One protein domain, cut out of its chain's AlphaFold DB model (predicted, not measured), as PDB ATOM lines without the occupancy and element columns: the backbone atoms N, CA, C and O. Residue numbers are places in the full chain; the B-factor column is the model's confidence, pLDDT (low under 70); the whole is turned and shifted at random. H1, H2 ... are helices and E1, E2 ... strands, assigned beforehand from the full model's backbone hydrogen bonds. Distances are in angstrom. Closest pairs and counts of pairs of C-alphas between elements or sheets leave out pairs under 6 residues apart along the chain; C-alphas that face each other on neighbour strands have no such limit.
ATOM      1  N   ASP A 242      28.945  26.097  17.131       53.34
ATOM      2  CA  ASP A 242      27.839  27.056  17.042       53.34
ATOM      3  C   ASP A 242      26.719  26.594  16.085       53.34
ATOM      4  O   ASP A 242      25.724  27.303  15.937       53.34
ATOM      5  N   TYR A 243      26.874  25.435  15.428       55.22
ATOM      6  CA  TYR A 243      25.934  24.879  14.457       55.22
ATOM      7  C   TYR A 243      25.396  23.521  14.916       55.22
ATOM      8  O   TYR A 243      26.020  22.473  14.717       55.22
ATOM      9  N   ALA A 244      24.181  23.508  15.471       55.22
ATOM     10  CA  ALA A 244      23.436  22.268  15.703       55.22
ATOM     11  C   ALA A 244      22.966  21.691  14.356       55.22
ATOM     12  O   ALA A 244      21.841  21.915  13.914       55.22
ATOM     13  N   PHE A 245      23.871  21.010  13.651       67.94
ATOM     14  CA  PHE A 245      23.604  20.423  12.344       67.94
ATOM     15  C   PHE A 245      23.139  18.972  12.472       67.94
ATOM     16  O   PHE A 245      23.920  18.096  12.859       67.94
ATOM     17  N   VAL A 246      21.884  18.700  12.103       72.38
ATOM     18  CA  VAL A 246      21.285  17.363  12.250       72.38
ATOM     19  C   VAL A 246      20.584  16.921  10.964       72.38
ATOM     20  O   VAL A 246      19.664  17.601  10.506       72.38
ATOM     21  N   PRO A 247      20.969  15.773  10.368       74.19
ATOM     22  CA  PRO A 247      20.247  15.197   9.244       74.19
ATOM     23  C   PRO A 247      18.892  14.661   9.711       74.19
ATOM     24  O   PRO A 247      18.814  13.816  10.601       74.19
ATOM     25  N   LEU A 248      17.819  15.125   9.077       73.94
ATOM     26  CA  LEU A 248      16.445  14.760   9.442       73.94
ATOM     27  C   LEU A 248      15.935  13.551   8.642       73.94
ATOM     28  O   LEU A 248      15.035  12.826   9.070       73.94
ATOM     29  N   SER A 249      16.501  13.303   7.461       70.75
ATOM     30  CA  SER A 249      16.124  12.180   6.598       70.75
ATOM     31  C   SER A 249      17.256  11.806   5.639       70.75
ATOM     32  O   SER A 249      18.269  12.502   5.550       70.75
ATOM     33  N   ARG A 250      17.076  10.709   4.891       62.84
ATOM     34  CA  ARG A 250      18.020  10.279   3.846       62.84
ATOM     35  C   ARG A 250      18.099  11.255   2.655       62.84
ATOM     36  O   ARG A 250      19.078  11.199   1.926       62.84
ATOM     37  N   GLY A 251      17.133  12.163   2.483       59.28
ATOM     38  CA  GLY A 251      17.010  13.056   1.320       59.28
ATOM     39  C   GLY A 251      17.518  14.483   1.536       59.28
ATOM     40  O   GLY A 251      16.770  15.421   1.304       59.28
ATOM     41  N   GLY A 252      18.739  14.665   2.051       72.94
ATOM     42  CA  GLY A 252      19.390  15.989   2.045       72.94
ATOM     43  C   GLY A 252      18.769  17.065   2.948       72.94
ATOM     44  O   GLY A 252      19.087  18.237   2.797       72.94
ATOM     45  N   ARG A 253      17.898  16.694   3.896       80.19
ATOM     46  CA  ARG A 253      17.278  17.636   4.844       80.19
ATOM     47  C   ARG A 253      18.086  17.814   6.117       80.19
ATOM     48  O   ARG A 253      18.402  16.816   6.773       80.19
ATOM     49  N   TYR A 254      18.299  19.061   6.517       79.94
ATOM     50  CA  TYR A 254      19.094  19.411   7.685       79.94
ATOM     51  C   TYR A 254      18.435  20.473   8.541       79.94
ATOM     52  O   TYR A 254      17.958  21.486   8.040       79.94
ATOM     53  N   TYR A 255      18.473  20.244   9.845       79.62
ATOM     54  CA  TYR A 255      18.289  21.300  10.823       79.62
ATOM     55  C   TYR A 255      19.612  22.035  11.031       79.62
ATOM     56  O   TYR A 255      20.668  21.397  11.044       79.62
ATOM     57  N   LEU A 256      19.537  23.352  11.184       78.06
ATOM     58  CA  LEU A 256      20.659  24.214  11.517       78.06
ATOM     59  C   LEU A 256      20.190  25.287  12.504       78.06
ATOM     60  O   LEU A 256      19.237  26.009  12.229       78.06
ATOM     61  N   GLU A 257      20.910  25.445  13.606       74.50
ATOM     62  CA  GLU A 257      20.688  26.513  14.583       74.50
ATOM     63  C   GLU A 257      21.989  27.278  14.814       74.50
ATOM     64  O   GLU A 257      23.026  26.640  14.975       74.50
ATOM     65  N   LYS A 258      21.936  28.616  14.838       71.19
ATOM     66  CA  LYS A 258      23.025  29.473  15.337       71.19
ATOM     67  C   LYS A 258      22.454  30.705  16.028       71.19
ATOM     68  O   LYS A 258      21.574  31.355  15.471       71.19
ATOM     69  N   GLU A 259      22.992  31.046  17.203       70.56
ATOM     70  CA  GLU A 259      22.613  32.249  17.971       70.56
ATOM     71  C   GLU A 259      21.085  32.351  18.189       70.56
ATOM     72  O   GLU A 259      20.503  33.430  18.163       70.56
ATOM     73  N   GLY A 260      20.414  31.203  18.363       72.12
ATOM     74  CA  GLY A 260      18.960  31.111  18.537       72.12
ATOM     75  C   GLY A 260      18.136  31.230  17.249       72.12
ATOM     76  O   GLY A 260      16.910  31.160  17.304       72.12
ATOM     77  N   VAL A 261      18.773  31.384  16.084       76.38
ATOM     78  CA  VAL A 261      18.096  31.400  14.783       76.38
ATOM     79  C   VAL A 261      18.077  30.001  14.178       76.38
ATOM     80  O   VAL A 261      19.133  29.401  13.968       76.38
ATOM     81  N   GLN A 262      16.878  29.512  13.857       81.31
ATOM     82  CA  GLN A 262      16.642  28.158  13.362       81.31
ATOM     83  C   GLN A 262      16.377  28.156  11.856       81.31
ATOM     84  O   GLN A 262      15.620  28.981  11.339       81.31
ATOM     85  N   TYR A 263      16.985  27.201  11.158       80.69
ATOM     86  CA  TYR A 263      16.841  26.986   9.728       80.69
ATOM     87  C   TYR A 263      16.563  25.516   9.432       80.69
ATOM     88  O   TYR A 263      17.142  24.610  10.036       80.69
ATOM     89  N   LEU A 264      15.688  25.284   8.461       83.12
ATOM     90  CA  LEU A 264      15.521  23.991   7.817       83.12
ATOM     91  C   LEU A 264      16.081  24.123   6.407       83.12
ATOM     92  O   LEU A 264      15.628  24.979   5.652       83.12
ATOM     93  N   LEU A 265      17.061  23.290   6.075       80.94
ATOM     94  CA  LEU A 265      17.676  23.227   4.757       80.94
ATOM     95  C   LEU A 265      17.281  21.930   4.050       80.94
ATOM     96  O   LEU A 265      17.253  20.864   4.655       80.94
ATOM     97  N   GLU A 266      17.026  22.029   2.757       82.25
ATOM     98  CA  GLU A 266      16.869  20.951   1.788       82.25
ATOM     99  C   GLU A 266      17.988  21.103   0.764       82.25
ATOM    100  O   GLU A 266      17.961  22.012  -0.055       82.25
ATOM    101  N   VAL A 267      19.002  20.250   0.842       77.00
ATOM    102  CA  VAL A 267      20.135  20.251  -0.083       77.00
ATOM    103  C   VAL A 267      19.897  19.210  -1.163       77.00
ATOM    104  O   VAL A 267      19.781  18.016  -0.877       77.00
ATOM    105  N   GLU A 268      19.894  19.676  -2.402       75.38
ATOM    106  CA  GLU A 268      19.948  18.882  -3.623       75.38
ATOM    107  C   GLU A 268      21.268  19.196  -4.352       75.38
ATOM    108  O   GLU A 268      22.005  20.112  -3.979       75.38
ATOM    109  N   GLU A 269      21.647  18.415  -5.363       71.75
ATOM    110  CA  GLU A 269      22.931  18.626  -6.041       71.75
ATOM    111  C   GLU A 269      23.075  20.056  -6.596       71.75
ATOM    112  O   GLU A 269      22.434  20.430  -7.573       71.75
ATOM    113  N   GLY A 270      23.982  20.840  -6.000       67.88
ATOM    114  CA  GLY A 270      24.296  22.205  -6.437       67.88
ATOM    115  C   GLY A 270      23.302  23.280  -5.990       67.88
ATOM    116  O   GLY A 270      23.545  24.453  -6.255       67.88
ATOM    117  N   LYS A 271      22.227  22.918  -5.281       73.62
ATOM    118  CA  LYS A 271      21.198  23.856  -4.817       73.62
ATOM    119  C   LYS A 271      20.734  23.514  -3.412       73.62
ATOM    120  O   LYS A 271      20.539  22.349  -3.082       73.62
ATOM    121  N   ALA A 272      20.515  24.524  -2.587       78.50
ATOM    122  CA  ALA A 272      19.831  24.357  -1.315       78.50
ATOM    123  C   ALA A 272      18.560  25.193  -1.314       78.50
ATOM    124  O   ALA A 272      18.569  26.348  -1.719       78.50
ATOM    125  N   LYS A 273      17.475  24.635  -0.793       81.75
ATOM    126  CA  LYS A 273      16.334  25.414  -0.329       81.75
ATOM    127  C   LYS A 273      16.446  25.555   1.170       81.75
ATOM    128  O   LYS A 273      16.769  24.593   1.858       81.75
ATOM    129  N   ALA A 274      16.176  26.733   1.696       80.62
ATOM    130  CA  ALA A 274      16.191  26.944   3.126       80.62
ATOM    131  C   ALA A 274      15.029  27.808   3.578       80.62
ATOM    132  O   ALA A 274      14.536  28.659   2.841       80.62
ATOM    133  N   VAL A 275      14.614  27.593   4.818       81.88
ATOM    134  CA  VAL A 275      13.615  28.411   5.491       81.88
ATOM    135  C   VAL A 275      14.089  28.693   6.907       81.88
ATOM    136  O   VAL A 275      14.391  27.773   7.666       81.88
ATOM    137  N   GLN A 276      14.166  29.975   7.256       83.88
ATOM    138  CA  GLN A 276      14.316  30.411   8.640       83.88
ATOM    139  C   GLN A 276      12.962  30.300   9.341       83.88
ATOM    140  O   GLN A 276      11.957  30.726   8.772       83.88
ATOM    141  N   PHE A 277      12.916  29.786  10.567       80.25
ATOM    142  CA  PHE A 277      11.668  29.646  11.316       80.25
ATOM    143  C   PHE A 277      11.842  29.939  12.808       80.25
ATOM    144  O   PHE A 277      12.931  29.805  13.351       80.25
ATOM    145  N   ASP A 278      10.750  30.348  13.461       77.94
ATOM    146  CA  ASP A 278      10.714  30.616  14.910       77.94
ATOM    147  C   ASP A 278      10.055  29.464  15.699       77.94
ATOM    148  O   ASP A 278      10.214  29.347  16.911       77.94
ATOM    149  N   SER A 279       9.278  28.608  15.024       78.31
ATOM    150  CA  SER A 279       8.696  27.391  15.600       78.31
ATOM    151  C   SER A 279       8.411  26.347  14.518       78.31
ATOM    152  O   SER A 279       8.108  26.694  13.375       78.31
ATOM    153  N   VAL A 280       8.433  25.059  14.879       77.44
ATOM    154  CA  VAL A 280       8.116  23.956  13.946       77.44
ATOM    155  C   VAL A 280       6.687  24.071  13.388       77.44
ATOM    156  O   VAL A 280       6.422  23.661  12.258       77.44
ATOM    157  N   ALA A 281       5.762  24.676  14.141       75.25
ATOM    158  CA  ALA A 281       4.389  24.924  13.699       75.25
ATOM    159  C   ALA A 281       4.303  25.941  12.545       75.25
ATOM    160  O   ALA A 281       3.418  25.826  11.698       75.25
ATOM    161  N   ALA A 282       5.240  26.893  12.470       75.12
ATOM    162  CA  ALA A 282       5.289  27.909  11.416       75.12
ATOM    163  C   ALA A 282       5.726  27.352  10.047       75.12
ATOM    164  O   ALA A 282       5.526  28.003   9.026       75.12
ATOM    165  N   LEU A 283       6.272  26.131  10.004       74.25
ATOM    166  CA  LEU A 283       6.817  25.508   8.794       74.25
ATOM    167  C   LEU A 283       5.769  24.870   7.852       74.25
ATOM    168  O   LEU A 283       6.127  24.117   6.948       74.25
ATOM    169  N   GLY A 284       4.474  25.155   8.015       71.31
ATOM    170  CA  GLY A 284       3.438  24.755   7.050       71.31
ATOM    171  C   GLY A 284       3.390  23.245   6.739       71.31
ATOM    172  O   GLY A 284       3.372  22.403   7.647       71.31
ATOM    173  N   SER A 285       3.328  22.894   5.448       66.69
ATOM    174  CA  SER A 285       3.088  21.543   4.903       66.69
ATOM    175  C   SER A 285       4.301  20.594   4.948       66.69
ATOM    176  O   SER A 285       4.548  19.850   4.001       66.69
ATOM    177  N   LEU A 286       5.068  20.588   6.042       74.44
ATOM    178  CA  LEU A 286       6.060  19.534   6.296       74.44
ATOM    179  C   LEU A 286       5.391  18.212   6.688       74.44
ATOM    180  O   LEU A 286       4.359  18.205   7.370       74.44
ATOM    181  N   SER A 287       6.020  17.092   6.319       75.00
ATOM    182  CA  SER A 287       5.565  15.759   6.723       75.00
ATOM    183  C   SER A 287       5.632  15.574   8.244       75.00
ATOM    184  O   SER A 287       6.471  16.165   8.932       75.00
ATOM    185  N   SER A 288       4.752  14.725   8.781       74.75
ATOM    186  CA  SER A 288       4.713  14.392  10.211       74.75
ATOM    187  C   SER A 288       6.032  13.796  10.718       74.75
ATOM    188  O   SER A 288       6.432  14.090  11.840       74.75
ATOM    189  N   GLU A 289       6.740  13.034   9.878       78.50
ATOM    190  CA  GLU A 289       8.061  12.462  10.182       78.50
ATOM    191  C   GLU A 289       9.141  13.539  10.385       78.50
ATOM    192  O   GLU A 289       9.987  13.426  11.268       78.50
ATOM    193  N   ILE A 290       9.131  14.601   9.577       75.75
ATOM    194  CA  ILE A 290      10.108  15.692   9.703       75.75
ATOM    195  C   ILE A 290       9.787  16.535  10.935       75.75
ATOM    196  O   ILE A 290      10.692  16.886  11.690       75.75
ATOM    197  N   LYS A 291       8.498  16.812  11.174       76.50
ATOM    198  CA  LYS A 291       8.044  17.544  12.362       76.50
ATOM    199  C   LYS A 291       8.425  16.809  13.649       76.50
ATOM    200  O   LYS A 291       8.980  17.436  14.543       76.50
ATOM    201  N   SER A 292       8.211  15.492  13.729       77.50
ATOM    202  CA  SER A 292       8.557  14.707  14.926       77.50
ATOM    203  C   SER A 292      10.062  14.645  15.200       77.50
ATOM    204  O   SER A 292      10.457  14.579  16.360       77.50
ATOM    205  N   LYS A 293      10.903  14.715  14.159       76.25
ATOM    206  CA  LYS A 293      12.366  14.779  14.293       76.25
ATOM    207  C   LYS A 293      12.899  16.179  14.603       76.25
ATOM    208  O   LYS A 293      13.939  16.266  15.234       76.25
ATOM    209  N   LEU A 294      12.218  17.251  14.187       75.81
ATOM    210  CA  LEU A 294      12.613  18.643  14.460       75.81
ATOM    211  C   LEU A 294      12.305  19.087  15.895       75.81
ATOM    212  O   LEU A 294      13.140  19.726  16.525       75.81
ATOM    213  N   THR A 295      11.127  18.736  16.420       71.94
ATOM    214  CA  THR A 295      10.666  19.150  17.758       71.94
ATOM    215  C   THR A 295      11.648  18.854  18.906       71.94
ATOM    216  O   THR A 295      11.788  19.713  19.770       71.94
ATOM    217  N   PRO A 296      12.347  17.699  18.969       70.88
ATOM    218  CA  PRO A 296      13.314  17.444  20.040       70.88
ATOM    219  C   PRO A 296      14.671  18.143  19.848       70.88
ATOM    220  O   PRO A 296      15.468  18.161  20.782       70.88
ATOM    221  N   LEU A 297      14.962  18.685  18.657       69.38
ATOM    222  CA  LEU A 297      16.276  19.251  18.316       69.38
ATOM    223  C   LEU A 297      16.400  20.740  18.640       69.38
ATOM    224  O   LEU A 297      17.513  21.239  18.791       69.38
ATOM    225  N   THR A 298      15.279  21.448  18.775       63.00
ATOM    226  CA  THR A 298      15.270  22.865  19.148       63.00
ATOM    227  C   THR A 298      15.843  23.043  20.555       63.00
ATOM    228  O   THR A 298      15.244  22.575  21.524       63.00
ATOM    229  N   GLY A 299      17.000  23.704  20.671       55.81
ATOM    230  CA  GLY A 299      17.672  23.952  21.951       55.81
ATOM    231  C   GLY A 299      18.626  22.848  22.436       55.81
ATOM    232  O   GLY A 299      19.150  22.961  23.545       55.81
ATOM    233  N   GLN A 300      18.898  21.802  21.640       57.62
ATOM    234  CA  GLN A 300      19.923  20.797  21.958       57.62
ATOM    235  C   GLN A 300      21.209  21.025  21.151       57.62
ATOM    236  O   GLN A 300      21.206  20.978  19.922       57.62
ATOM    237  N   LYS A 301      22.349  21.176  21.840       53.88
ATOM    238  CA  LYS A 301      23.691  21.214  21.229       53.88
ATOM    239  C   LYS A 301      24.155  19.813  20.802       53.88
ATOM    240  O   LYS A 301      25.098  19.268  21.363       53.88
ATOM    241  N   THR A 302      23.479  19.192  19.838       56.41
ATOM    242  CA  THR A 302      23.979  17.965  19.198       56.41
ATOM    243  C   THR A 302      24.084  18.190  17.695       56.41
ATOM    244  O   THR A 302      23.088  18.424  17.019       56.41
ATOM    245  N   GLY A 303      25.309  18.174  17.167       65.94
ATOM    246  CA  GLY A 303      25.591  18.486  15.765       65.94
ATOM    247  C   GLY A 303      26.571  17.499  15.136       65.94
ATOM    248  O   GLY A 303      27.328  16.823  15.836       65.94
ATOM    249  N   GLN A 304      26.586  17.400  13.802       71.69
ATOM    250  CA  GLN A 304      27.643  16.632  13.133       71.69
ATOM    251  C   GLN A 304      29.032  17.268  13.281       71.69
ATOM    252  O   GLN A 304      30.006  16.558  13.072       71.69
ATOM    253  N   ALA A 305      29.140  18.546  13.665       71.56
ATOM    254  CA  ALA A 305      30.411  19.163  14.047       71.56
ATOM    255  C   ALA A 305      31.055  18.407  15.223       71.56
ATOM    256  O   ALA A 305      32.134  17.849  15.060       71.56
ATOM    257  N   ALA A 306      30.329  18.226  16.331       75.38
ATOM    258  CA  ALA A 306      30.766  17.389  17.450       75.38
ATOM    259  C   ALA A 306      31.083  15.937  17.037       75.38
ATOM    260  O   ALA A 306      32.054  15.348  17.505       75.38
ATOM    261  N   ARG A 307      30.307  15.341  16.117       79.69
ATOM    262  CA  ARG A 307      30.632  14.002  15.578       79.69
ATOM    263  C   ARG A 307      31.939  13.998  14.783       79.69
ATOM    264  O   ARG A 307      32.691  13.037  14.888       79.69
ATOM    265  N   LEU A 308      32.199  15.042  13.999       81.25
ATOM    266  CA  LEU A 308      33.424  15.208  13.223       81.25
ATOM    267  C   LEU A 308      34.634  15.428  14.138       81.25
ATOM    268  O   LEU A 308      35.664  14.794  13.932       81.25
ATOM    269  N   VAL A 309      34.482  16.249  15.180       84.25
ATOM    270  CA  VAL A 309      35.484  16.436  16.239       84.25
ATOM    271  C   VAL A 309      35.810  15.098  16.901       84.25
ATOM    272  O   VAL A 309      36.977  14.733  16.952       84.25
ATOM    273  N   ASN A 310      34.803  14.317  17.304       85.00
ATOM    274  CA  ASN A 310      35.018  12.999  17.914       85.00
ATOM    275  C   ASN A 310      35.730  12.015  16.970       85.00
ATOM    276  O   ASN A 310      36.590  11.255  17.408       85.00
ATOM    277  N   LEU A 311      35.391  12.017  15.673       87.31
ATOM    278  CA  LEU A 311      36.069  11.176  14.679       87.31
ATOM    279  C   LEU A 311      37.547  11.554  14.538       87.31
ATOM    280  O   LEU A 311      38.392  10.662  14.511       87.31
ATOM    281  N   TYR A 312      37.858  12.850  14.475       88.00
ATOM    282  CA  TYR A 312      39.239  13.321  14.385       88.00
ATOM    283  C   TYR A 312      40.017  13.114  15.685       88.00
ATOM    284  O   TYR A 312      41.166  12.697  15.623       88.00
ATOM    285  N   GLN A 313      39.403  13.322  16.851       89.38
ATOM    286  CA  GLN A 313      40.019  12.997  18.142       89.38
ATOM    287  C   GLN A 313      40.418  11.522  18.199       89.38
ATOM    288  O   GLN A 313      41.576  11.217  18.472       89.38
ATOM    289  N   HIS A 314      39.505  10.620  17.834       90.62
ATOM    290  CA  HIS A 314      39.811   9.194  17.792       90.62
ATOM    291  C   HIS A 314      40.880   8.851  16.740       90.62
ATOM    292  O   HIS A 314      41.775   8.048  16.987       90.62
ATOM    293  N   TYR A 315      40.847   9.507  15.577       89.31
ATOM    294  CA  TYR A 315      41.907   9.374  14.579       89.31
ATOM    295  C   TYR A 315      43.275   9.817  15.123       89.31
ATOM    296  O   TYR A 315      44.270   9.152  14.850       89.31
ATOM    297  N   PHE A 316      43.351  10.901  15.904       90.31
ATOM    298  CA  PHE A 316      44.611  11.383  16.483       90.31
ATOM    299  C   PHE A 316      45.147  10.471  17.582       90.31
ATOM    300  O   PHE A 316      46.362  10.283  17.657       90.31
ATOM    301  N   GLU A 317      44.268   9.860  18.379       90.00
ATOM    302  CA  GLU A 317      44.643   8.806  19.329       90.00
ATOM    303  C   GLU A 317      45.312   7.634  18.597       90.00
ATOM    304  O   GLU A 317      46.442   7.263  18.920       90.00
ATOM    305  N   LEU A 318      44.671   7.116  17.540       89.19
ATOM    306  CA  LEU A 318      45.242   6.039  16.726       89.19
ATOM    307  C   LEU A 318      46.523   6.475  16.002       89.19
ATOM    308  O   LEU A 318      47.470   5.699  15.909       89.19
ATOM    309  N   ALA A 319      46.603   7.723  15.531       85.75
ATOM    310  CA  ALA A 319      47.809   8.266  14.910       85.75
ATOM    311  C   ALA A 319      48.972   8.379  15.909       85.75
ATOM    312  O   ALA A 319      50.134   8.220  15.535       85.75
ATOM    313  N   GLN A 320      48.700   8.668  17.183       88.19
ATOM    314  CA  GLN A 320      49.715   8.625  18.233       88.19
ATOM    315  C   GLN A 320      50.201   7.194  18.475       88.19
ATOM    316  O   GLN A 320      51.407   6.953  18.435       88.19
ATOM    317  N   GLU A 321      49.283   6.240  18.611       90.25
ATOM    318  CA  GLU A 321      49.640   4.828  18.776       90.25
ATOM    319  C   GLU A 321      50.419   4.280  17.566       90.25
ATOM    320  O   GLU A 321      51.387   3.526  17.721       90.25
ATOM    321  N   GLN A 322      50.051   4.692  16.350       87.06
ATOM    322  CA  GLN A 322      50.755   4.337  15.118       87.06
ATOM    323  C   GLN A 322      52.198   4.854  15.134       87.06
ATOM    324  O   GLN A 322      53.108   4.114  14.760       87.06
ATOM    325  N   ARG A 323      52.431   6.093  15.590       84.75
ATOM    326  CA  ARG A 323      53.779   6.682  15.696       84.75
ATOM    327  C   ARG A 323      54.662   5.899  16.659       84.75
ATOM    328  O   ARG A 323      55.784   5.546  16.308       84.75
ATOM    329  N   GLU A 324      54.149   5.586  17.843       86.94
ATOM    330  CA  GLU A 324      54.872   4.791  18.843       86.94
ATOM    331  C   GLU A 324      55.183   3.380  18.320       86.94
ATOM    332  O   GLU A 324      56.302   2.882  18.462       86.94
ATOM    333  N   THR A 325      54.212   2.757  17.644       87.44
ATOM    334  CA  THR A 325      54.368   1.434  17.023       87.44
ATOM    335  C   THR A 325      55.419   1.457  15.914       87.44
ATOM    336  O   THR A 325      56.230   0.539  15.824       87.44
ATOM    337  N   LEU A 326      55.457   2.520  15.109       82.06
ATOM    338  CA  LEU A 326      56.441   2.683  14.046       82.06
ATOM    339  C   LEU A 326      57.858   2.819  14.614       82.06
ATOM    340  O   LEU A 326      58.758   2.109  14.178       82.06
ATOM    341  N   VAL A 327      58.061   3.664  15.630       82.31
ATOM    342  CA  VAL A 327      59.369   3.793  16.299       82.31
ATOM    343  C   VAL A 327      59.809   2.452  16.890       82.31
ATOM    344  O   VAL A 327      60.977   2.074  16.791       82.31
ATOM    345  N   LYS A 328      58.881   1.698  17.491       86.56
ATOM    346  CA  LYS A 328      59.165   0.352  17.999       86.56
ATOM    347  C   LYS A 328      59.601  -0.595  16.877       86.56
ATOM    348  O   LYS A 328      60.600  -1.291  17.046       86.56
ATOM    349  N   ARG A 329      58.894  -0.589  15.744       85.69
ATOM    350  CA  ARG A 329      59.215  -1.401  14.565       85.69
ATOM    351  C   ARG A 329      60.628  -1.112  14.050       85.69
ATOM    352  O   ARG A 329      61.384  -2.050  13.830       85.69
ATOM    353  N   GLU A 330      61.000   0.159  13.901       78.88
ATOM    354  CA  GLU A 330      62.337   0.533  13.407       78.88
ATOM    355  C   GLU A 330      63.460   0.064  14.341       78.88
ATOM    356  O   GLU A 330      64.487  -0.445  13.889       78.88
ATOM    357  N   ASN A 331      63.245   0.152  15.658       79.06
ATOM    358  CA  ASN A 331      64.191  -0.396  16.630       79.06
ATOM    359  C   ASN A 331      64.324  -1.921  16.498       79.06
ATOM    360  O   ASN A 331      65.443  -2.427  16.479       79.06
ATOM    361  N   GLN A 332      63.211  -2.646  16.348       78.81
ATOM    362  CA  GLN A 332      63.223  -4.103  16.166       78.81
ATOM    363  C   GLN A 332      63.907  -4.525  14.859       78.81
ATOM    364  O   GLN A 332      64.682  -5.479  14.861       78.81
ATOM    365  N   TRP A 333      63.685  -3.801  13.757       76.94
ATOM    366  CA  TRP A 333      64.383  -4.034  12.486       76.94
ATOM    367  C   TRP A 333      65.895  -3.867  12.620       76.94
ATOM    368  O   TRP A 333      66.672  -4.665  12.095       76.94
ATOM    369  N   ALA A 334      66.326  -2.828  13.330       70.25
ATOM    370  CA  ALA A 334      67.736  -2.593  13.569       70.25
ATOM    371  C   ALA A 334      68.331  -3.679  14.499       70.25
ATOM    372  O   ALA A 334      69.415  -4.203  14.232       70.25
ATOM    373  N   GLU A 335      67.615  -4.101  15.545       74.00
ATOM    374  CA  GLU A 335      68.033  -5.215  16.412       74.00
ATOM    375  C   GLU A 335      68.158  -6.531  15.641       74.00
ATOM    376  O   GLU A 335      69.151  -7.242  15.805       74.00
ATOM    377  N   LEU A 336      67.213  -6.814  14.745       72.06
ATOM    378  CA  LEU A 336      67.243  -7.974  13.861       72.06
ATOM    379  C   LEU A 336      68.479  -7.957  12.954       72.06
ATOM    380  O   LEU A 336      69.218  -8.941  12.909       72.06
ATOM    381  N   LYS A 337      68.758  -6.824  12.291       66.94
ATOM    382  CA  LYS A 337      69.971  -6.649  11.470       66.94
ATOM    383  C   LYS A 337      71.234  -6.918  12.291       66.94
ATOM    384  O   LYS A 337      72.132  -7.625  11.837       66.94
ATOM    385  N   LYS A 338      71.292  -6.417  13.530       67.56
ATOM    386  CA  LYS A 338      72.418  -6.674  14.436       67.56
ATOM    387  C   LYS A 338      72.537  -8.159  14.786       67.56
ATOM    388  O   LYS A 338      73.622  -8.721  14.656       67.56
ATOM    389  N   ALA A 339      71.443  -8.809  15.175       67.81
ATOM    390  CA  ALA A 339      71.433 -10.228  15.526       67.81
ATOM    391  C   ALA A 339      71.882 -11.120  14.354       67.81
ATOM    392  O   ALA A 339      72.666 -12.048  14.563       67.81
ATOM    393  N   GLN A 340      71.465 -10.794  13.126       66.75
ATOM    394  CA  GLN A 340      71.899 -11.477  11.903       66.75
ATOM    395  C   GLN A 340      73.414 -11.351  11.679       66.75
ATOM    396  O   GLN A 340      74.067 -12.333  11.335       66.75
ATOM    397  N   THR A 341      74.000 -10.179  11.947       61.41
ATOM    398  CA  THR A 341      75.458  -9.977  11.832       61.41
ATOM    399  C   THR A 341      76.273 -10.650  12.942       61.41
ATOM    400  O   THR A 341      77.440 -10.975  12.736       61.41
ATOM    401  N   THR A 342      75.684 -10.898  14.119       58.88
ATOM    402  CA  THR A 342      76.384 -11.490  15.275       58.88
ATOM    403  C   THR A 342      76.027 -12.957  15.542       58.88
ATOM    404  O   THR A 342      76.376 -13.464  16.606       58.88
ATOM    405  N   ALA A 343      75.347 -13.635  14.609       58.97
ATOM    406  CA  ALA A 343      74.856 -15.014  14.757       58.97
ATOM    407  C   ALA A 343      74.025 -15.243  16.045       58.97
ATOM    408  O   ALA A 343      74.177 -16.259  16.722       58.97
ATOM    409  N   GLY A 344      73.185 -14.266  16.405       61.69
ATOM    410  CA  GLY A 344      72.306 -14.313  17.580       61.69
ATOM    411  C   GLY A 344      70.978 -15.044  17.338       61.69
ATOM    412  O   GLY A 344      70.723 -15.562  16.253       61.69
ATOM    413  N   GLU A 345      70.108 -15.067  18.350       68.75
ATOM    414  CA  GLU A 345      68.743 -15.599  18.234       68.75
ATOM    415  C   GLU A 345      67.870 -14.670  17.372       68.75
ATOM    416  O   GLU A 345      67.511 -13.566  17.775       68.75
ATOM    417  N   VAL A 346      67.555 -15.119  16.157       78.31
ATOM    418  CA  VAL A 346      66.823 -14.343  15.137       78.31
ATOM    419  C   VAL A 346      65.308 -14.623  15.168       78.31
ATOM    420  O   VAL A 346      64.507 -13.716  14.958       78.31
ATOM    421  N   SER A 347      64.901 -15.850  15.512       79.94
ATOM    422  CA  SER A 347      63.508 -16.335  15.412       79.94
ATOM    423  C   SER A 347      62.496 -15.550  16.264       79.94
ATOM    424  O   SER A 347      61.392 -15.234  15.808       79.94
ATOM    425  N   ASP A 348      62.851 -15.219  17.507       82.69
ATOM    426  CA  ASP A 348      61.945 -14.509  18.422       82.69
ATOM    427  C   ASP A 348      61.775 -13.035  18.019       82.69
ATOM    428  O   ASP A 348      60.674 -12.481  18.103       82.69
ATOM    429  N   LEU A 349      62.845 -12.417  17.505       81.88
ATOM    430  CA  LEU A 349      62.824 -11.053  16.970       81.88
ATOM    431  C   LEU A 349      61.973 -10.963  15.700       81.88
ATOM    432  O   LEU A 349      61.151 -10.055  15.599       81.88
ATOM    433  N   GLU A 350      62.101 -11.917  14.774       81.19
ATOM    434  CA  GLU A 350      61.266 -11.986  13.562       81.19
ATOM    435  C   GLU A 350      59.779 -12.123  13.904       81.19
ATOM    436  O   GLU A 350      58.937 -11.415  13.348       81.19
ATOM    437  N   THR A 351      59.446 -12.975  14.878       86.25
ATOM    438  CA  THR A 351      58.058 -13.159  15.324       86.25
ATOM    439  C   THR A 351      57.502 -11.882  15.964       86.25
ATOM    440  O   THR A 351      56.371 -11.477  15.681       86.25
ATOM    441  N   SER A 352      58.291 -11.216  16.814       87.19
ATOM    442  CA  SER A 352      57.893  -9.955  17.452       87.19
ATOM    443  C   SER A 352      57.743  -8.806  16.449       87.19
ATOM    444  O   SER A 352      56.837  -7.974  16.581       87.19
ATOM    445  N   LEU A 353      58.605  -8.772  15.433       86.06
ATOM    446  CA  LEU A 353      58.546  -7.803  14.348       86.06
ATOM    447  C   LEU A 353      57.279  -8.004  13.512       86.06
ATOM    448  O   LEU A 353      56.518  -7.055  13.342       86.06
ATOM    449  N   ALA A 354      56.980  -9.242  13.107       82.81
ATOM    450  CA  ALA A 354      55.771  -9.568  12.352       82.81
ATOM    451  C   ALA A 354      54.483  -9.180  13.104       82.81
ATOM    452  O   ALA A 354      53.535  -8.663  12.513       82.81
ATOM    453  N   GLN A 355      54.441  -9.370  14.430       89.50
ATOM    454  CA  GLN A 355      53.316  -8.912  15.259       89.50
ATOM    455  C   GLN A 355      53.186  -7.384  15.279       89.50
ATOM    456  O   GLN A 355      52.073  -6.852  15.280       89.50
ATOM    457  N   THR A 356      54.313  -6.675  15.312       86.94
ATOM    458  CA  THR A 356      54.345  -5.207  15.327       86.94
ATOM    459  C   THR A 356      53.932  -4.635  13.970       86.94
ATOM    460  O   THR A 356      53.147  -3.688  13.930       86.94
ATOM    461  N   GLU A 357      54.362  -5.253  12.870       82.00
ATOM    462  CA  GLU A 357      53.923  -4.927  11.507       82.00
ATOM    463  C   GLU A 357      52.420  -5.173  11.327       82.00
ATOM    464  O   GLU A 357      51.696  -4.270  10.914       82.00
ATOM    465  N   ALA A 358      51.908  -6.327  11.768       87.06
ATOM    466  CA  ALA A 358      50.474  -6.615  11.723       87.06
ATOM    467  C   ALA A 358      49.643  -5.608  12.542       87.06
ATOM    468  O   ALA A 358      48.551  -5.203  12.131       87.06
ATOM    469  N   LYS A 359      50.155  -5.172  13.704       90.88
ATOM    470  CA  LYS A 359      49.522  -4.111  14.499       90.88
ATOM    471  C   LYS A 359      49.519  -2.780  13.742       90.88
ATOM    472  O   LYS A 359      48.497  -2.096  13.737       90.88
ATOM    473  N   GLN A 360      50.627  -2.420  13.100       84.25
ATOM    474  CA  GLN A 360      50.729  -1.197  12.307       84.25
ATOM    475  C   GLN A 360      49.744  -1.196  11.134       84.25
ATOM    476  O   GLN A 360      49.042  -0.203  10.945       84.25
ATOM    477  N   ASP A 361      49.645  -2.297  10.390       81.81
ATOM    478  CA  ASP A 361      48.716  -2.423   9.262       81.81
ATOM    479  C   ASP A 361      47.263  -2.261   9.711       81.81
ATOM    480  O   ASP A 361      46.473  -1.560   9.074       81.81
ATOM    481  N   ARG A 362      46.917  -2.850  10.862       90.19
ATOM    482  CA  ARG A 362      45.594  -2.691  11.465       90.19
ATOM    483  C   ARG A 362      45.309  -1.237  11.845       90.19
ATOM    484  O   ARG A 362      44.238  -0.736  11.510       90.19
ATOM    485  N   LEU A 363      46.252  -0.560  12.505       87.88
ATOM    486  CA  LEU A 363      46.105   0.853  12.867       87.88
ATOM    487  C   LEU A 363      45.918   1.727  11.622       87.88
ATOM    488  O   LEU A 363      45.017   2.560  11.593       87.88
ATOM    489  N   VAL A 364      46.700   1.495  10.562       82.81
ATOM    490  CA  VAL A 364      46.561   2.220   9.290       82.81
ATOM    491  C   VAL A 364      45.186   1.982   8.665       82.81
ATOM    492  O   VAL A 364      44.550   2.931   8.209       82.81
ATOM    493  N   ALA A 365      44.686   0.745   8.673       79.12
ATOM    494  CA  ALA A 365      43.358   0.433   8.151       79.12
ATOM    495  C   ALA A 365      42.236   1.136   8.940       79.12
ATOM    496  O   ALA A 365      41.334   1.724   8.336       79.12
ATOM    497  N   GLU A 366      42.301   1.116  10.275       86.44
ATOM    498  CA  GLU A 366      41.332   1.794  11.148       86.44
ATOM    499  C   GLU A 366      41.379   3.320  10.955       86.44
ATOM    500  O   GLU A 366      40.337   3.958  10.773       86.44
ATOM    501  N   MET A 367      42.579   3.902  10.875       84.88
ATOM    502  CA  MET A 367      42.786   5.322  10.583       84.88
ATOM    503  C   MET A 367      42.218   5.720   9.218       84.88
ATOM    504  O   MET A 367      41.472   6.693   9.142       84.88
ATOM    505  N   ASN A 368      42.491   4.953   8.158       79.25
ATOM    506  CA  ASN A 368      41.950   5.213   6.820       79.25
ATOM    507  C   ASN A 368      40.414   5.177   6.812       79.25
ATOM    508  O   ASN A 368      39.766   5.981   6.142       79.25
ATOM    509  N   GLN A 369      39.805   4.268   7.582       81.12
ATOM    510  CA  GLN A 369      38.351   4.199   7.701       81.12
ATOM    511  C   GLN A 369      37.772   5.421   8.433       81.12
ATOM    512  O   GLN A 369      36.711   5.922   8.044       81.12
ATOM    513  N   LEU A 370      38.429   5.889   9.498       81.25
ATOM    514  CA  LEU A 370      38.028   7.104  10.215       81.25
ATOM    515  C   LEU A 370      38.203   8.347   9.349       81.25
ATOM    516  O   LEU A 370      37.285   9.160   9.291       81.25
ATOM    517  N   GLU A 371      39.320   8.454   8.635       80.81
ATOM    518  CA  GLU A 371      39.615   9.538   7.699       80.81
ATOM    519  C   GLU A 371      38.570   9.610   6.586       80.81
ATOM    520  O   GLU A 371      38.005  10.670   6.338       80.81
ATOM    521  N   PHE A 372      38.198   8.468   5.999       79.31
ATOM    522  CA  PHE A 372      37.120   8.402   5.014       79.31
ATOM    523  C   PHE A 372      35.767   8.851   5.591       79.31
ATOM    524  O   PHE A 372      35.060   9.659   4.986       79.31
ATOM    525  N   LYS A 373      35.394   8.361   6.784       80.31
ATOM    526  CA  LYS A 373      34.144   8.763   7.459       80.31
ATOM    527  C   LYS A 373      34.133  10.257   7.790       80.31
ATOM    528  O   LYS A 373      33.101  10.905   7.618       80.31
ATOM    529  N   ALA A 374      35.258  10.788   8.264       81.81
ATOM    530  CA  ALA A 374      35.432  12.195   8.589       81.81
ATOM    531  C   ALA A 374      35.375  13.067   7.330       81.81
ATOM    532  O   ALA A 374      34.650  14.057   7.328       81.81
ATOM    533  N   GLY A 375      36.032  12.657   6.241       77.19
ATOM    534  CA  GLY A 375      36.006  13.343   4.948       77.19
ATOM    535  C   GLY A 375      34.595  13.453   4.371       77.19
ATOM    536  O   GLY A 375      34.139  14.557   4.077       77.19
ATOM    537  N   LEU A 376      33.842  12.345   4.329       79.12
ATOM    538  CA  LEU A 376      32.434  12.364   3.905       79.12
ATOM    539  C   LEU A 376      31.583  13.316   4.753       79.12
ATOM    540  O   LEU A 376      30.684  13.996   4.248       79.12
ATOM    541  N   LEU A 377      31.832  13.339   6.062       78.12
ATOM    542  CA  LEU A 377      31.081  14.192   6.968       78.12
ATOM    543  C   LEU A 377      31.455  15.669   6.814       78.12
ATOM    544  O   LEU A 377      30.573  16.528   6.849       78.12
ATOM    545  N   TYR A 378      32.739  15.949   6.607       79.00
ATOM    546  CA  TYR A 378      33.268  17.280   6.358       79.00
ATOM    547  C   TYR A 378      32.720  17.875   5.063       79.00
ATOM    548  O   TYR A 378      32.204  18.989   5.089       79.00
ATOM    549  N   GLU A 379      32.744  17.132   3.953       75.31
ATOM    550  CA  GLU A 379      32.187  17.590   2.672       75.31
ATOM    551  C   GLU A 379      30.722  17.991   2.811       75.31
ATOM    552  O   GLU A 379      30.290  19.055   2.358       75.31
ATOM    553  N   ARG A 380      29.950  17.147   3.497       75.62
ATOM    554  CA  ARG A 380      28.534  17.386   3.755       75.62
ATOM    555  C   ARG A 380      28.317  18.640   4.600       75.62
ATOM    556  O   ARG A 380      27.390  19.407   4.338       75.62
ATOM    557  N   LEU A 381      29.167  18.857   5.599       75.62
ATOM    558  CA  LEU A 381      29.118  20.036   6.454       75.62
ATOM    559  C   LEU A 381      29.531  21.303   5.685       75.62
ATOM    560  O   LEU A 381      28.875  22.336   5.817       75.62
ATOM    561  N   GLN A 382      30.536  21.222   4.811       75.31
ATOM    562  CA  GLN A 382      30.965  22.325   3.953       75.31
ATOM    563  C   GLN A 382      29.867  22.744   2.962       75.31
ATOM    564  O   GLN A 382      29.576  23.935   2.837       75.31
ATOM    565  N   GLN A 383      29.202  21.782   2.309       72.81
ATOM    566  CA  GLN A 383      28.071  22.055   1.409       72.81
ATOM    567  C   GLN A 383      26.969  22.848   2.120       72.81
ATOM    568  O   GLN A 383      26.503  23.871   1.622       72.81
ATOM    569  N   VAL A 384      26.596  22.422   3.325       70.69
ATOM    570  CA  VAL A 384      25.530  23.057   4.110       70.69
ATOM    571  C   VAL A 384      25.938  24.450   4.596       70.69
ATOM    572  O   VAL A 384      25.141  25.387   4.541       70.69
ATOM    573  N   MET A 385      27.184  24.616   5.038       70.50
ATOM    574  CA  MET A 385      27.703  25.911   5.483       70.50
ATOM    575  C   MET A 385      27.791  26.933   4.342       70.50
ATOM    576  O   MET A 385      27.502  28.110   4.560       70.50
ATOM    577  N   SER A 386      28.106  26.493   3.119       68.88
ATOM    578  CA  SER A 386      28.118  27.368   1.940       68.88
ATOM    579  C   SER A 386      26.720  27.897   1.587       68.88
ATOM    580  O   SER A 386      26.565  29.093   1.344       68.88
ATOM    581  N   ALA A 387      25.686  27.047   1.673       65.50
ATOM    582  CA  ALA A 387      24.293  27.456   1.489       65.50
ATOM    583  C   ALA A 387      23.885  28.523   2.516       65.50
ATOM    584  O   ALA A 387      23.202  29.491   2.199       65.50
ATOM    585  N   ARG A 388      24.350  28.378   3.761       62.53
ATOM    586  CA  ARG A 388      24.027  29.278   4.867       62.53
ATOM    587  C   ARG A 388      24.563  30.700   4.701       62.53
ATOM    588  O   ARG A 388      23.851  31.643   5.037       62.53
ATOM    589  N   LEU A 389      25.796  30.874   4.223       58.97
ATOM    590  CA  LEU A 389      26.406  32.204   4.062       58.97
ATOM    591  C   LEU A 389      25.582  33.121   3.150       58.97
ATOM    592  O   LEU A 389      25.614  34.338   3.313       58.97
ATOM    593  N   GLN A 390      24.801  32.535   2.245       61.06
ATOM    594  CA  GLN A 390      23.921  33.271   1.351       61.06
ATOM    595  C   GLN A 390      22.584  33.649   2.004       61.06
ATOM    596  O   GLN A 390      21.890  34.503   1.470       61.06
ATOM    597  N   LEU A 391      22.219  33.064   3.157       60.09
ATOM    598  CA  LEU A 391      20.855  33.109   3.700       60.09
ATOM    599  C   LEU A 391      20.559  34.209   4.734       60.09
ATOM    600  O   LEU A 391      19.394  34.427   5.066       60.09
ATOM    601  N   SER A 392      21.569  34.906   5.257       57.91
ATOM    602  CA  SER A 392      21.439  35.817   6.414       57.91
ATOM    603  C   SER A 392      20.576  37.070   6.186       57.91
ATOM    604  O   SER A 392      20.365  37.841   7.120       57.91
ATOM    605  N   THR A 393      20.073  37.287   4.969       61.91
ATOM    606  CA  THR A 393      19.338  38.495   4.558       61.91
ATOM    607  C   THR A 393      17.884  38.235   4.144       61.91
ATOM    608  O   THR A 393      17.188  39.169   3.744       61.91
ATOM    609  N   TYR A 394      17.388  36.997   4.252       66.56
ATOM    610  CA  TYR A 394      16.071  36.622   3.729       66.56
ATOM    611  C   TYR A 394      14.932  36.644   4.765       66.56
ATOM    612  O   TYR A 394      15.159  36.482   5.963       66.56
ATOM    613  N   PRO A 395      13.675  36.831   4.315       68.50
ATOM    614  CA  PRO A 395      12.507  36.871   5.192       68.50
ATOM    615  C   PRO A 395      12.190  35.515   5.844       68.50
ATOM    616  O   PRO A 395      12.226  34.468   5.197       68.50
ATOM    617  N   LYS A 396      11.780  35.557   7.119       76.69
ATOM    618  CA  LYS A 396      11.352  34.384   7.900       76.69
ATOM    619  C   LYS A 396      10.165  33.645   7.268       76.69
ATOM    620  O   LYS A 396       9.304  34.251   6.630       76.69
ATOM    621  N   ASN A 397      10.083  32.340   7.530       75.62
ATOM    622  CA  ASN A 397       9.007  31.419   7.144       75.62
ATOM    623  C   ASN A 397       8.728  31.355   5.632       75.62
ATOM    624  O   ASN A 397       7.644  30.951   5.210       75.62
ATOM    625  N   ARG A 398       9.699  31.747   4.799       76.56
ATOM    626  CA  ARG A 398       9.655  31.581   3.346       76.56
ATOM    627  C   ARG A 398      10.801  30.696   2.895       76.56
ATOM    628  O   ARG A 398      11.930  30.864   3.347       76.56
ATOM    629  N   TRP A 399      10.488  29.766   2.000       78.19
ATOM    630  CA  TRP A 399      11.499  28.971   1.323       78.19
ATOM    631  C   TRP A 399      12.253  29.842   0.327       78.19
ATOM    632  O   TRP A 399      11.641  30.512  -0.505       78.19
ATOM    633  N   VAL A 400      13.575  29.813   0.422       77.50
ATOM    634  CA  VAL A 400      14.489  30.510  -0.477       77.50
ATOM    635  C   VAL A 400      15.444  29.494  -1.070       77.50
ATOM    636  O   VAL A 400      15.989  28.664  -0.346       77.50
ATOM    637  N   GLU A 401      15.622  29.551  -2.382       80.81
ATOM    638  CA  GLU A 401      16.595  28.738  -3.101       80.81
ATOM    639  C   GLU A 401      17.916  29.505  -3.203       80.81
ATOM    640  O   GLU A 401      17.924  30.691  -3.530       80.81
ATOM    641  N   VAL A 402      19.018  28.833  -2.887       73.69
ATOM    642  CA  VAL A 402      20.380  29.363  -2.922       73.69
ATOM    643  C   VAL A 402      21.288  28.393  -3.666       73.69
ATOM    644  O   VAL A 402      21.149  27.170  -3.551       73.69
ATOM    645  N   ASP A 403      22.230  28.942  -4.424       70.38
ATOM    646  CA  ASP A 403      23.198  28.141  -5.162       70.38
ATOM    647  C   ASP A 403      24.301  27.668  -4.214       70.38
ATOM    648  O   ASP A 403      24.954  28.456  -3.524       70.38
ATOM    649  N   ILE A 404      24.534  26.359  -4.189       67.00
ATOM    650  CA  ILE A 404      25.640  25.776  -3.433       67.00
ATOM    651  C   ILE A 404      26.865  25.820  -4.330       67.00
ATOM    652  O   ILE A 404      26.883  25.222  -5.409       67.00
ATOM    653  N   VAL A 405      27.926  26.474  -3.866       60.81
ATOM    654  CA  VAL A 405      29.217  26.399  -4.547       60.81
ATOM    655  C   VAL A 405      29.723  24.960  -4.425       60.81
ATOM    656  O   VAL A 405      30.159  24.521  -3.361       60.81
ATOM    657  N   LYS A 406      29.638  24.191  -5.519       54.28
ATOM    658  CA  LYS A 406      30.282  22.877  -5.620       54.28
ATOM    659  C   LYS A 406      31.793  23.096  -5.628       54.28
ATOM    660  O   LYS A 406      32.376  23.366  -6.675       54.28
ATOM    661  N   ASN A 407      32.446  22.894  -4.490       50.47
ATOM    662  CA  ASN A 407      33.841  22.487  -4.533       50.47
ATOM    663  C   ASN A 407      33.849  21.023  -4.971       50.47
ATOM    664  O   ASN A 407      33.490  20.130  -4.208       50.47
ATOM    665  N   LYS A 408      34.175  20.783  -6.248       42.06
ATOM    666  CA  LYS A 408      34.548  19.440  -6.690       42.06
ATOM    667  C   LYS A 408      35.726  18.991  -5.825       42.06
ATOM    668  O   LYS A 408      36.670  19.768  -5.656       42.06
ATOM    669  N   LEU A 409      35.676  17.752  -5.335       40.88
ATOM    670  CA  LEU A 409      36.895  17.011  -5.021       40.88
ATOM    671  C   LEU A 409      37.834  17.202  -6.220       40.88
ATOM    672  O   LEU A 409      37.410  16.909  -7.347       40.88
ATOM    673  N   PRO A 410      39.038  17.761  -6.038       38.19
ATOM    674  CA  PRO A 410      39.989  17.790  -7.128       38.19
ATOM    675  C   PRO A 410      40.225  16.343  -7.554       38.19
ATOM    676  O   PRO A 410      40.475  15.457  -6.740       38.19
ATOM    677  N   THR A 411      40.098  16.076  -8.848       37.59
ATOM    678  CA  THR A 411      40.696  14.872  -9.430       37.59
ATOM    679  C   THR A 411      42.195  14.881  -9.115       37.59
ATOM    680  O   THR A 411      42.774  15.962  -9.093       37.59
ATOM    681  N   GLU A 412      42.846  13.724  -8.932       38.72
ATOM    682  CA  GLU A 412      44.283  13.607  -8.564       38.72
ATOM    683  C   GLU A 412      45.239  14.511  -9.378       38.72
ATOM    684  O   GLU A 412      46.306  14.904  -8.907       38.72
ATOM    685  N   SER A 413      44.842  14.857 -10.606       33.59
ATOM    686  CA  SER A 413      45.511  15.801 -11.509       33.59
ATOM    687  C   SER A 413      45.515  17.266 -11.038       33.59
ATOM    688  O   SER A 413      46.418  18.008 -11.414       33.59
ATOM    689  N   GLU A 414      44.505  17.725 -10.299       35.41
ATOM    690  CA  GLU A 414      44.346  19.123  -9.869       35.41
ATOM    691  C   GLU A 414      44.998  19.399  -8.507       35.41
ATOM    692  O   GLU A 414      45.422  20.528  -8.259       35.41
ATOM    693  N   SER A 415      45.140  18.379  -7.654       37.56
ATOM    694  CA  SER A 415      45.823  18.478  -6.355       37.56
ATOM    695  C   SER A 415      47.314  18.805  -6.505       37.56
ATOM    696  O   SER A 415      47.871  19.558  -5.718       37.56
ATOM    697  N   GLN A 416      47.960  18.341  -7.581       36.91
ATOM    698  CA  GLN A 416      49.397  18.553  -7.818       36.91
ATOM    699  C   GLN A 416      49.762  19.965  -8.323       36.91
ATOM    700  O   GLN A 416      50.943  20.288  -8.427       36.91
ATOM    701  N   ALA A 417      48.776  20.805  -8.663       35.78
ATOM    702  CA  ALA A 417      48.997  22.120  -9.278       35.78
ATOM    703  C   ALA A 417      48.655  23.315  -8.365       35.78
ATOM    704  O   ALA A 417      48.849  24.466  -8.769       35.78
ATOM    705  N   ARG A 418      48.132  23.087  -7.152       43.38
ATOM    706  CA  ARG A 418      47.669  24.166  -6.264       43.38
ATOM    707  C   ARG A 418      48.804  24.720  -5.402       43.38
ATOM    708  O   ARG A 418      49.617  23.985  -4.854       43.38
ATOM    709  N   ARG A 419      48.869  26.050  -5.287       40.22
ATOM    710  CA  ARG A 419      49.828  26.738  -4.410       40.22
ATOM    711  C   ARG A 419      49.360  26.632  -2.949       40.22
ATOM    712  O   ARG A 419      48.193  26.916  -2.694       40.22
ATOM    713  N   PRO A 420      50.255  26.356  -1.982       41.72
ATOM    714  CA  PRO A 420      49.911  26.056  -0.583       41.72
ATOM    715  C   PRO A 420      49.318  27.215   0.249       41.72
ATOM    716  O   PRO A 420      49.188  27.083   1.459       41.72
ATOM    717  N   ASN A 421      48.959  28.360  -0.351       37.31
ATOM    718  CA  ASN A 421      48.564  29.572   0.387       37.31
ATOM    719  C   ASN A 421      47.267  30.256  -0.087       37.31
ATOM    720  O   ASN A 421      46.921  31.311   0.442       37.31
ATOM    721  N   GLU A 422      46.512  29.691  -1.030       42.50
ATOM    722  CA  GLU A 422      45.202  30.248  -1.409       42.50
ATOM    723  C   GLU A 422      44.077  29.587  -0.604       42.50
ATOM    724  O   GLU A 422      43.363  28.716  -1.095       42.50
ATOM    725  N   ARG A 423      43.893  30.022   0.652       47.28
ATOM    726  CA  ARG A 423      42.661  29.711   1.392       47.28
ATOM    727  C   ARG A 423      41.479  30.310   0.644       47.28
ATOM    728  O   ARG A 423      41.407  31.533   0.493       47.28
ATOM    729  N   ARG A 424      40.531  29.477   0.212       51.09
ATOM    730  CA  ARG A 424      39.287  29.996  -0.355       51.09
ATOM    731  C   ARG A 424      38.369  30.503   0.773       51.09
ATOM    732  O   ARG A 424      38.281  29.842   1.808       51.09
ATOM    733  N   PRO A 425      37.683  31.649   0.609       49.25
ATOM    734  CA  PRO A 425      36.831  32.227   1.655       49.25
ATOM    735  C   PRO A 425      35.644  31.341   2.087       49.25
ATOM    736  O   PRO A 425      35.041  31.592   3.126       49.25
ATOM    737  N   ASP A 426      35.295  30.327   1.296       52.47
ATOM    738  CA  ASP A 426      34.190  29.381   1.486       52.47
ATOM    739  C   ASP A 426      34.608  28.048   2.142       52.47
ATOM    740  O   ASP A 426      33.754  27.209   2.442       52.47
ATOM    741  N   GLN A 427      35.905  27.827   2.377       59.91
ATOM    742  CA  GLN A 427      36.409  26.644   3.076       59.91
ATOM    743  C   GLN A 427      36.474  26.879   4.586       59.91
ATOM    744  O   GLN A 427      36.981  27.892   5.062       59.91
ATOM    745  N   ILE A 428      35.986  25.902   5.346       62.44
ATOM    746  CA  ILE A 428      35.985  25.943   6.810       62.44
ATOM    747  C   ILE A 428      37.394  25.669   7.350       62.44
ATOM    748  O   ILE A 428      37.889  26.405   8.202       62.44
TER     749      ILE A 428
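What this domain is: This is residues 242 to 428 of the 555 residues of an uncharacterized protein of Candidatus Lambdaproteobacteria bacterium RIFOXYD2_FULL_50_16 (UniProt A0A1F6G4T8). A long helical hairpin, H3 and H4, sticks out from a small head: one strongly twisted sheet of four strands, with the end of H4, residues 380 to 389, packed over one face and the short H1 and H2 grazing it. After E4 a tail leaves the head, and its residues 410 to 424, H5 among them, stand free. The 187 printed residues are mixed in class, running E1 E2 E3 H1 H2 H3 H4 E4 H5; the antiparallel sheet is ordered E1 E2 E3 E4. The whole is only just extended, close to loose: radius of gyration of the C-alphas 24.4 A, spans 82 by 40 by 26 A.

How they stand to each other: Look first at E1, residues 253 to 258, E2, 261 to 268, and E3, 271 to 277, a meander, each strand the antiparallel neighbour of the one before; N 256 and O 263, 2.9 A, and N 266 and O 273, 2.7 A, are within hydrogen-bond range. H1, residues 280 to 283, and H2, 288 to 294, only graze the sheet. H3, residues 304 to 341, and H4, 347 to 389, touch as a helical hairpin, opposite ways at a shallow tilt of 24 degrees, closest at C-alphas Tyr 315 and Met 367, 5.8 A. E4, residues 400 to 403, pairs antiparallel with E3: N 272 and O 402, 2.9 A. H4 is on the sheet, making two layers, a helix on one face; its closest C-alphas to E3 are Ala 387 and Ala 272, 6.1 A. H5, residues 412 to 415, touches no helix. In H2, H3 and H4 every O i to N i+4 pair is within hydrogen-bond range; H1 and H5 are too short for one.

Where its parts are: Find C-alpha 253 at (17.278, 17.636, 4.844), where E1 begins; E2 spans 22.3 A. From C-alpha 304 H3 runs 54.7 A to C-alpha 341 at (75.458, -9.977, 11.832), and H4 runs 62.1 A to C-alpha 389 at (26.406, 32.204, 4.062).

The domain as a whole: The C-alphas farthest apart, Gly 284 and Ala 343, are 82.1 A apart. The printed part has no cut and no long link. Mean pLDDT of the printed part is 72.0; 59 residues are under 70, among them 386 to 395 and 404 to 428.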